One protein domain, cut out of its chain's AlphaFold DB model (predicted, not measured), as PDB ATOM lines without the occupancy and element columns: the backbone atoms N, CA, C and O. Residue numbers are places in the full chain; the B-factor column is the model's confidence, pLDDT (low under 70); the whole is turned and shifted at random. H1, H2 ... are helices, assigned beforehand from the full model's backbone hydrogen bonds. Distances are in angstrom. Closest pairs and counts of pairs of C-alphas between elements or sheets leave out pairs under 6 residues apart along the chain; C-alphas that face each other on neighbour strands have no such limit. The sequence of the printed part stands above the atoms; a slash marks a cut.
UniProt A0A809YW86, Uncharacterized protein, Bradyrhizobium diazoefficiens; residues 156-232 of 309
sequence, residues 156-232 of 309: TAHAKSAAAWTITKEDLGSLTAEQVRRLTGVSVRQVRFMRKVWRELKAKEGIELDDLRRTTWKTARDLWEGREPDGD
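AT A GLANCE: This is residues 156 to 232 of the 309 residues of an uncharacterized protein of Bradyrhizobium diazoefficiens (UniProt A0A809YW86). A long helix, H3, forms a spine, and the other four helices gather along one side of it. H2 sits at its beginning and H4 near its end, while H1 and H5 cross it between them. The printed part has 77 residues with five named helices, H1 to H5 in chain order, and no named strand; the class is all helix, with mostly crossed packing. It is compact, with a radius of gyration of the C-alphas of 12.1 A and spans of 34 by 25 by 18 A.

HOW THE PARTS SIT: H1, residues 157 to 169, touches H2, residues 177 to 184, at a steep tilt of 47 degrees, opposite ways; their closest C-alphas, of Lys 160 and Thr 184, are 5.4 A apart. H3, residues 188 to 202, is the hub, touching four helices. Its residues 188 to 192 alone touch H2, about perpendicular at 76 degrees, closest at C-alphas 177 and 188, 5.5 A. H1 touches H3 with residues 164 to 169 alone, closest at C-alphas 168 and 195, 6.2 A. H4, residues 209 to 214, forms a helical hairpin with H3; they only just touch, with 3 pairs of C-alphas within 8 A, closest at 202 and 209, 6.7 A. H5, residues 217 to 224, touches H3 at a steep tilt of 53 degrees, closest at C-alphas 197 and 224, 6.3 A. H2 is apart from H4 and H5. In H1, H2, H3, H4 and H5 every O i to N i+4 pair is within hydrogen-bond range.

IN THESE COORDINATES: H1 spans 18.4 A from C-alpha 157 at (107.161, 104.463, 98.889). H3 spans 21.1 A. H5 ends at C-alpha 224, (124.159, 93.587, 102.117).

THE WHOLE: The C-alphas farthest apart, of Arg 182 and Gly 206, are 34.6 A apart. The printed part has no cut, and no link is long. pLDDT is under 70 at residues 156 to 159, 210 to 211, 214 and 228 to 232.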
ATOM      1  N   THR A 156     102.657 105.000 100.637       60.66
ATOM      2  CA  THR A 156     103.999 105.569 100.767       60.66
ATOM      3  C   THR A 156     105.018 104.654 100.081       60.66
ATOM      4  O   THR A 156     104.858 103.429 100.040       60.66
ATOM      5  N   ALA A 157     106.098 105.230  99.550       64.50
ATOM      6  CA  ALA A 157     107.161 104.463  98.889       64.50
ATOM      7  C   ALA A 157     107.735 103.345  99.787       64.50
ATOM      8  O   ALA A 157     108.108 102.274  99.300       64.50
ATOM      9  N   HIS A 158     107.738 103.567 101.106       64.06
ATOM     10  CA  HIS A 158     108.139 102.583 102.109       64.06
ATOM     11  C   HIS A 158     107.208 101.363 102.134       64.06
ATOM     12  O   HIS A 158     107.680 100.233 102.054       64.06
ATOM     13  N   ALA A 159     105.889 101.576 102.181       61.50
ATOM     14  CA  ALA A 159     104.916 100.486 102.205       61.50
ATOM     15  C   ALA A 159     104.965  99.642 100.917       61.50
ATOM     16  O   ALA A 159     104.900  98.416 100.983       61.50
ATOM     17  N   LYS A 160     105.151 100.284  99.753       72.44
ATOM     18  CA  LYS A 160     105.317  99.583  98.464       72.44
ATOM     19  C   LYS A 160     106.570  98.703  98.463       72.44
ATOM     20  O   LYS A 160     106.525  97.551  98.039       72.44
ATOM     21  N   SER A 161     107.677  99.237  98.985       79.00
ATOM     22  CA  SER A 161     108.952  98.518  99.086       79.00
ATOM     23  C   SER A 161     108.888  97.350 100.073       79.00
ATOM     24  O   SER A 161     109.427  96.289  99.779       79.00
ATOM     25  N   ALA A 162     108.200  97.518 101.207       74.44
ATOM     26  CA  ALA A 162     107.992  96.452 102.183       74.44
ATOM     27  C   ALA A 162     107.190  95.286 101.579       74.44
ATOM     28  O   ALA A 162     107.636  94.148 101.652       74.44
ATOM     29  N   ALA A 163     106.078  95.574 100.895       74.62
ATOM     30  CA  ALA A 163     105.273  94.554 100.217       74.62
ATOM     31  C   ALA A 163     106.079  93.779  99.157       74.62
ATOM     32  O   ALA A 163     106.048  92.550  99.119       74.62
ATOM     33  N   ALA A 164     106.844  94.487  98.317       84.56
ATOM     34  CA  ALA A 164     107.691  93.859  97.303       84.56
ATOM     35  C   ALA A 164     108.811  92.998  97.912       84.56
ATOM     36  O   ALA A 164     109.141  91.941  97.367       84.56
ATOM     37  N   TRP A 165     109.377  93.428  99.043       86.69
ATOM     38  CA  TRP A 165     110.371  92.653  99.779       86.69
ATOM     39  C   TRP A 165     109.783  91.361 100.334       86.69
ATOM     40  O   TRP A 165     110.384  90.307 100.142       86.69
ATOM     41  N   THR A 166     108.589  91.409 100.931       81.12
ATOM     42  CA  THR A 166     107.947  90.204 101.468       81.12
ATOM     43  C   THR A 166     107.613  89.193 100.372       81.12
ATOM     44  O   THR A 166     107.956  88.022 100.508       81.12
ATOM     45  N   ILE A 167     107.085  89.650  99.229       86.12
ATOM     46  CA  ILE A 167     106.888  88.789  98.048       86.12
ATOM     47  C   ILE A 167     108.213  88.152  97.597       86.12
ATOM     48  O   ILE A 167     108.242  86.988  97.212       86.12
ATOM     49  N   THR A 168     109.313  88.908  97.645       87.50
ATOM     50  CA  THR A 168     110.628  88.441  97.189       87.50
ATOM     51  C   THR A 168     111.232  87.384  98.112       87.50
ATOM     52  O   THR A 168     111.715  86.369  97.617       87.50
ATOM     53  N   LYS A 169     111.228  87.605  99.431       85.69
ATOM     54  CA  LYS A 169     111.865  86.690 100.396       85.69
ATOM     55  C   LYS A 169     111.105  85.376 100.575       85.69
ATOM     56  O   LYS A 169     111.710  84.337 100.822       85.69
ATOM     57  N   GLU A 170     109.786  85.417 100.427       79.75
ATOM     58  CA  GLU A 170     108.935  84.231 100.532       79.75
ATOM     59  C   GLU A 170     108.739  83.508  99.198       79.75
ATOM     60  O   GLU A 170     108.097  82.465  99.172       79.75
ATOM     61  N   ASP A 171     109.275  84.060  98.102       81.44
ATOM     62  CA  ASP A 171     108.986  83.633  96.727       81.44
ATOM     63  C   ASP A 171     107.479  83.436  96.480       81.44
ATOM     64  O   ASP A 171     107.025  82.461  95.878       81.44
ATOM     65  N   LEU A 172     106.683  84.376  97.002       74.25
ATOM     66  CA  LEU A 172     105.235  84.238  97.095       74.25
ATOM     67  C   LEU A 172     104.629  84.108  95.691       74.25
ATOM     68  O   LEU A 172     104.598  85.075  94.929       74.25
ATOM     69  N   GLY A 173     104.158  82.907  95.354       70.50
ATOM     70  CA  GLY A 173     103.511  82.591  94.079       70.50
ATOM     71  C   GLY A 173     104.454  82.581  92.876       70.50
ATOM     72  O   GLY A 173     103.974  82.734  91.753       70.50
ATOM     73  N   SER A 174     105.774  82.479  93.092       82.25
ATOM     74  CA  SER A 174     106.804  82.457  92.037       82.25
ATOM     75  C   SER A 174     106.620  83.568  90.992       82.25
ATOM     76  O   SER A 174     106.822  83.393  89.787       82.25
ATOM     77  N   LEU A 175     106.189  84.745  91.460       85.88
ATOM     78  CA  LEU A 175     105.801  85.859  90.604       85.88
ATOM     79  C   LEU A 175     106.997  86.379  89.804       85.88
ATOM     80  O   LEU A 175     108.118  86.489  90.295       85.88
ATOM     81  N   THR A 176     106.774  86.801  88.566       89.25
ATOM     82  CA  THR A 176     107.774  87.531  87.776       89.25
ATOM     83  C   THR A 176     107.972  88.948  88.322       89.25
ATOM     84  O   THR A 176     107.084  89.525  88.948       89.25
ATOM     85  N   ALA A 177     109.123  89.569  88.038       87.56
ATOM     86  CA  ALA A 177     109.375  90.953  88.459       87.56
ATOM     87  C   ALA A 177     108.319  91.944  87.924       87.56
ATOM     88  O   ALA A 177     108.013  92.940  88.579       87.56
ATOM     89  N   GLU A 178     107.735  91.649  86.761       88.19
ATOM     90  CA  GLU A 178     106.674  92.453  86.156       88.19
ATOM     91  C   GLU A 178     105.328  92.286  86.877       88.19
ATOM     92  O   GLU A 178     104.597  93.258  87.073       88.19
ATOM     93  N   GLN A 179     105.013  91.074  87.340       85.88
ATOM     94  CA  GLN A 179     103.848  90.840  88.196       85.88
ATOM     95  C   GLN A 179     104.011  91.542  89.549       85.88
ATOM     96  O   GLN A 179     103.087  92.224  89.987       85.88
ATOM     97  N   VAL A 180     105.197  91.486  90.166       84.81
ATOM     98  CA  VAL A 180     105.471  92.208  91.422       84.81
ATOM     99  C   VAL A 180     105.331  93.723  91.242       84.81
ATOM    100  O   VAL A 180     104.681  94.367  92.069       84.81
ATOM    101  N   ARG A 181     105.856  94.300  90.148       85.44
ATOM    102  CA  ARG A 181     105.646  95.720  89.807       85.44
ATOM    103  C   ARG A 181     104.161  96.054  89.740       85.44
ATOM    104  O   ARG A 181     103.733  97.042  90.323       85.44
ATOM    105  N   ARG A 182     103.377  95.244  89.029       82.19
ATOM    106  CA  ARG A 182     101.938  95.474  88.850       82.19
ATOM    107  C   ARG A 182     101.171  95.422  90.168       82.19
ATOM    108  O   ARG A 182     100.237  96.192  90.348       82.19
ATOM    109  N   LEU A 183     101.569  94.526  91.070       77.94
ATOM    110  CA  LEU A 183     100.916  94.337  92.362       77.94
ATOM    111  C   LEU A 183     101.291  95.405  93.387       77.94
ATOM    112  O   LEU A 183     100.439  95.789  94.171       77.94
ATOM    113  N   THR A 184     102.539  95.874  93.402       77.25
ATOM    114  CA  THR A 184     103.069  96.728  94.488       77.25
ATOM    115  C   THR A 184     103.390  98.159  94.054       77.25
ATOM    116  O   THR A 184     103.539  99.051  94.886       77.25
ATOM    117  N   GLY A 185     103.526  98.400  92.750       77.12
ATOM    118  CA  GLY A 185     103.921  99.685  92.178       77.12
ATOM    119  C   GLY A 185     105.419 100.005  92.258       77.12
ATOM    120  O   GLY A 185     105.802 101.103  91.857       77.12
ATOM    121  N   VAL A 186     106.277  99.104  92.756       82.44
ATOM    122  CA  VAL A 186     107.742  99.306  92.738       82.44
ATOM    123  C   VAL A 186     108.332  99.007  91.360       82.44
ATOM    124  O   VAL A 186     107.791  98.206  90.603       82.44
ATOM    125  N   SER A 187     109.474  99.605  91.019       84.25
ATOM    126  CA  SER A 187     110.109  99.363  89.713       84.25
ATOM    127  C   SER A 187     110.623  97.921  89.559       84.25
ATOM    128  O   SER A 187     111.133  97.327  90.509       84.25
ATOM    129  N   VAL A 188     110.601  97.378  88.333       89.69
ATOM    130  CA  VAL A 188     111.215  96.067  88.012       89.69
ATOM    131  C   VAL A 188     112.690  96.025  88.415       89.69
ATOM    132  O   VAL A 188     113.173  95.001  88.897       89.69
ATOM    133  N   ARG A 189     113.405  97.147  88.258       88.38
ATOM    134  CA  ARG A 189     114.802  97.282  88.683       88.38
ATOM    135  C   ARG A 189     114.950  97.039  90.185       88.38
ATOM    136  O   ARG A 189     115.838  96.292  90.579       88.38
ATOM    137  N   GLN A 190     114.069  97.619  90.999       87.56
ATOM    138  CA  GLN A 190     114.074  97.422  92.446       87.56
ATOM    139  C   GLN A 190     113.765  95.969  92.820       87.56
ATOM    140  O   GLN A 190     114.475  95.413  93.647       87.56
ATOM    141  N   VAL A 191     112.798  95.313  92.165       89.25
ATOM    142  CA  VAL A 191     112.502  93.885  92.415       89.25
ATOM    143  C   VAL A 191     113.702  92.996  92.079       89.25
ATOM    144  O   VAL A 191     114.064  92.109  92.849       89.25
ATOM    145  N   ARG A 192     114.366  93.237  90.942       91.12
ATOM    146  CA  ARG A 192     115.587  92.503  90.564       91.12
ATOM    147  C   ARG A 192     116.712  92.727  91.572       91.12
ATOM    148  O   ARG A 192     117.419  91.782  91.909       91.12
ATOM    149  N   PHE A 193     116.852  93.955  92.066       90.31
ATOM    150  CA  PHE A 193     117.833  94.284  93.092       90.31
ATOM    151  C   PHE A 193     117.523  93.585  94.422       90.31
ATOM    152  O   PHE A 193     118.405  92.946  94.979       90.31
ATOM    153  N   MET A 194     116.264  93.588  94.869       91.25
ATOM    154  CA  MET A 194     115.814  92.835  96.045       91.25
ATOM    155  C   MET A 194     116.134  91.340  95.919       91.25
ATOM    156  O   MET A 194     116.699  90.752  96.833       91.25
ATOM    157  N   ARG A 195     115.863  90.721  94.762       93.81
ATOM    158  CA  ARG A 195     116.200  89.305  94.515       93.81
ATOM    159  C   ARG A 195     117.695  89.032  94.581       93.81
ATOM    160  O   ARG A 195     118.106  87.987  95.082       93.81
ATOM    161  N   LYS A 196     118.508  89.957  94.062       93.00
ATOM    162  CA  LYS A 196     119.966  89.880  94.163       93.00
ATOM    163  C   LYS A 196     120.394  89.892  95.633       93.00
ATOM    164  O   LYS A 196     121.076  88.961  96.042       93.00
ATOM    165  N   VAL A 197     119.933  90.886  96.396       91.25
ATOM    166  CA  VAL A 197     120.231  91.042  97.828       91.25
ATOM    167  C   VAL A 197     119.824  89.797  98.614       91.25
ATOM    168  O   VAL A 197     120.647  89.234  99.322       91.25
ATOM    169  N   TRP A 198     118.594  89.308  98.431       91.69
ATOM    170  CA  TRP A 198     118.102  88.100  99.100       91.69
ATOM    171  C   TRP A 198     118.987  86.877  98.837       91.69
ATOM    172  O   TRP A 198     119.380  86.180  99.767       91.69
ATOM    173  N   ARG A 199     119.338  86.631  97.570       91.44
ATOM    174  CA  ARG A 199     120.187  85.499  97.175       91.44
ATOM    175  C   ARG A 199     121.596  85.597  97.760       91.44
ATOM    176  O   ARG A 199     122.139  84.579  98.165       91.44
ATOM    177  N   GLU A 200     122.176  86.793  97.782       91.12
ATOM    178  CA  GLU A 200     123.533  87.012  98.297       91.12
ATOM    179  C   GLU A 200     123.580  86.922  99.826       91.12
ATOM    180  O   GLU A 200     124.494  86.303 100.357       91.12
ATOM    181  N   LEU A 201     122.565  87.429 100.535       88.94
ATOM    182  CA  LEU A 201     122.457  87.266 101.989       88.94
ATOM    183  C   LEU A 201     122.194  85.816 102.394       88.94
ATOM    184  O   LEU A 201     122.796  85.340 103.345       88.94
ATOM    185  N   LYS A 202     121.349  85.096 101.649       88.25
ATOM    186  CA  LYS A 202     121.076  83.672 101.895       88.25
ATOM    187  C   LYS A 202     122.325  82.794 101.734       88.25
ATOM    188  O   LYS A 202     122.398  81.730 102.332       88.25
ATOM    189  N   ALA A 203     123.271  83.210 100.892       86.25
ATOM    190  CA  ALA A 203     124.520  82.494 100.652       86.25
ATOM    191  C   ALA A 203     125.659  82.914 101.600       86.25
ATOM    192  O   ALA A 203     126.745  82.344 101.522       86.25
ATOM    193  N   LYS A 204     125.444  83.924 102.450       83.94
ATOM    194  CA  LYS A 204     126.460  84.451 103.361       83.94
ATOM    195  C   LYS A 204     126.497  83.610 104.638       83.94
ATOM    196  O   LYS A 204     125.470  83.417 105.283       83.94
ATOM    197  N   GLU A 205     127.680  83.130 105.003       73.81
ATOM    198  CA  GLU A 205     127.887  82.400 106.257       73.81
ATOM    199  C   GLU A 205     127.639  83.314 107.470       73.81
ATOM    200  O   GLU A 205     127.970  84.502 107.443       73.81
ATOM    201  N   GLY A 206     127.040  82.760 108.530       73.56
ATOM    202  CA  GLY A 206     126.753  83.477 109.778       73.56
ATOM    203  C   GLY A 206     125.423  84.238 109.823       73.56
ATOM    204  O   GLY A 206     125.187  84.961 110.787       73.56
ATOM    205  N   ILE A 207     124.556  84.098 108.812       74.88
ATOM    206  CA  ILE A 207     123.183  84.624 108.844       74.88
ATOM    207  C   ILE A 207     122.200  83.452 108.854       74.88
ATOM    208  O   ILE A 207     122.080  82.727 107.866       74.88
ATOM    209  N   GLU A 208     121.452  83.305 109.947       75.31
ATOM    210  CA  GLU A 208     120.382  82.313 110.039       75.31
ATOM    211  C   GLU A 208     119.222  82.667 109.098       75.31
ATOM    212  O   GLU A 208     118.785  83.819 108.990       75.31
ATOM    213  N   LEU A 209     118.697  81.657 108.396       74.81
ATOM    214  CA  LEU A 209     117.659  81.863 107.381       74.81
ATOM    215  C   LEU A 209     116.371  82.438 107.984       74.81
ATOM    216  O   LEU A 209     115.709  83.259 107.345       74.81
ATOM    217  N   ASP A 210     116.019  82.021 109.198       68.69
ATOM    218  CA  ASP A 210     114.818  82.480 109.898       68.69
ATOM    219  C   ASP A 210     114.921  83.946 110.320       68.69
ATOM    220  O   ASP A 210     113.965  84.708 110.141       68.69
ATOM    221  N   ASP A 211     116.096  84.379 110.772       68.88
ATOM    222  CA  ASP A 211     116.354  85.785 111.077       68.88
ATOM    223  C   ASP A 211     116.275  86.624 109.805       68.88
ATOM    224  O   ASP A 211     115.569  87.637 109.749       68.88
ATOM    225  N   LEU A 212     116.895  86.142 108.723       75.50
ATOM    226  CA  LEU A 212     116.845  86.798 107.425       75.50
ATOM    227  C   LEU A 212     115.402  86.931 106.907       75.50
ATOM    228  O   LEU A 212     115.031  87.979 106.370       75.50
ATOM    229  N   ARG A 213     114.546  85.921 107.123       71.50
ATOM    230  CA  ARG A 213     113.113  85.966 106.781       71.50
ATOM    231  C   ARG A 213     112.345  87.016 107.577       71.50
ATOM    232  O   ARG A 213     111.351  87.522 107.056       71.50
ATOM    233  N   ARG A 214     112.774  87.392 108.781       69.88
ATOM    234  CA  ARG A 214     112.116  88.432 109.598       69.88
ATOM    235  C   ARG A 214     112.578  89.850 109.251       69.88
ATOM    236  O   ARG A 214     111.888  90.811 109.584       69.88
ATOM    237  N   THR A 215     113.679  89.999 108.511       73.12
ATOM    238  CA  THR A 215     114.225  91.320 108.162       73.12
ATOM    239  C   THR A 215     113.300  92.172 107.287       73.12
ATOM    240  O   THR A 215     112.555  91.694 106.415       73.12
ATOM    241  N   THR A 216     113.399  93.487 107.491       78.31
ATOM    242  CA  THR A 216     112.826  94.494 106.592       78.31
ATOM    243  C   THR A 216     113.724  94.703 105.373       78.31
ATOM    244  O   THR A 216     114.903  94.354 105.389       78.31
ATOM    245  N   TRP A 217     113.195  95.344 104.324       84.06
ATOM    246  CA  TRP A 217     114.014  95.718 103.165       84.06
ATOM    247  C   TRP A 217     115.205  96.606 103.549       84.06
ATOM    248  O   TRP A 217     116.288  96.427 103.001       84.06
ATOM    249  N   LYS A 218     115.015  97.547 104.487       78.44
ATOM    250  CA  LYS A 218     116.090  98.427 104.965       78.44
ATOM    251  C   LYS A 218     117.204  97.585 105.596       78.44
ATOM    252  O   LYS A 218     118.323  97.616 105.110       78.44
ATOM    253  N   THR A 219     116.851  96.755 106.575       76.94
ATOM    254  CA  THR A 219     117.780  95.865 107.287       76.94
ATOM    255  C   THR A 219     118.543  94.944 106.334       76.94
ATOM    256  O   THR A 219     119.760  94.845 106.417       76.94
ATOM    257  N   ALA A 220     117.850  94.302 105.388       84.19
ATOM    258  CA  ALA A 220     118.491  93.434 104.402       84.19
ATOM    259  C   ALA A 220     119.461  94.212 103.500       84.19
ATOM    260  O   ALA A 220     120.557  93.748 103.201       84.19
ATOM    261  N   ARG A 221     119.082  95.419 103.078       84.94
ATOM    262  CA  ARG A 221     119.968  96.278 102.295       84.94
ATOM    263  C   ARG A 221     121.200  96.702 103.098       84.94
ATOM    264  O   ARG A 221     122.293  96.642 102.549       84.94
ATOM    265  N   ASP A 222     121.033  97.092 104.355       82.50
ATOM    266  CA  ASP A 222     122.133  97.517 105.225       82.50
ATOM    267  C   ASP A 222     123.124  96.359 105.444       82.50
ATOM    268  O   ASP A 222     124.311  96.511 105.154       82.50
ATOM    269  N   LEU A 223     122.619  95.161 105.772       84.56
ATOM    270  CA  LEU A 223     123.411  93.924 105.872       84.56
ATOM    271  C   LEU A 223     124.182  93.595 104.585       84.56
ATOM    272  O   LEU A 223     125.313  93.104 104.631       84.56
ATOM    273  N   TRP A 224     123.559  93.833 103.427       87.44
ATOM    274  CA  TRP A 224     124.159  93.587 102.117       87.44
ATOM    275  C   TRP A 224     125.240  94.609 101.762       87.44
ATOM    276  O   TRP A 224     126.264  94.247 101.190       87.44
ATOM    277  N   GLU A 225     125.044  95.872 102.140       86.50
ATOM    278  CA  GLU A 225     126.040  96.937 101.992       86.50
ATOM    279  C   GLU A 225     127.173  96.839 103.035       86.50
ATOM    280  O   GLU A 225     128.087  97.658 103.013       86.50
ATOM    281  N   GLY A 226     127.139  95.840 103.929       80.50
ATOM    282  CA  GLY A 226     128.128  95.668 104.996       80.50
ATOM    283  C   GLY A 226     128.012  96.717 106.102       80.50
ATOM    284  O   GLY A 226     128.959  96.910 106.858       80.50
ATOM    285  N   ARG A 227     126.870  97.404 106.183       77.50
ATOM    286  CA  ARG A 227     126.544  98.291 107.295       77.50
ATOM    287  C   ARG A 227     126.021  97.429 108.432       77.50
ATOM    288  O   ARG A 227     125.218  96.522 108.198       77.50
ATOM    289  N   GLU A 228     126.463  97.713 109.649       59.72
ATOM    290  CA  GLU A 228     125.788  97.160 110.817       59.72
ATOM    291  C   GLU A 228     124.324  97.619 110.751       59.72
ATOM    292  O   GLU A 228     124.073  98.809 110.527       59.72
ATOM    293  N   PRO A 229     123.346  96.695 110.831       54.59
ATOM    294  CA  PRO A 229     121.969  97.110 111.012       54.59
ATOM    295  C   PRO A 229     121.946  97.987 112.255       54.59
ATOM    296  O   PRO A 229     122.499  97.556 113.264       54.59
ATOM    297  N   ASP A 230     121.341  99.177 112.173       50.44
ATOM    298  CA  ASP A 230     121.073  99.998 113.358       50.44
ATOM    299  C   ASP A 230     120.496  99.055 114.428       50.44
ATOM    300  O   ASP A 230     119.401  98.505 114.253       50.44
ATOM    301  N   GLY A 231     121.316  98.749 115.440       45.06
ATOM    302  CA  GLY A 231     120.955  97.883 116.545       45.06
ATOM    303  C   GLY A 231     119.778  98.534 117.243       45.06
ATOM    304  O   GLY A 231     119.848  99.710 117.585       45.06
ATOM    305  N   ASP A 232     118.700  97.770 117.372       41.12
ATOM    306  CA  ASP A 232     117.378  98.234 117.764       41.12
ATOM    307  C   ASP A 232     116.784  99.303 116.830       41.12
ATOM    308  O   ASP A 232     117.424 100.211 116.304       41.12
TER     309      ASP A 232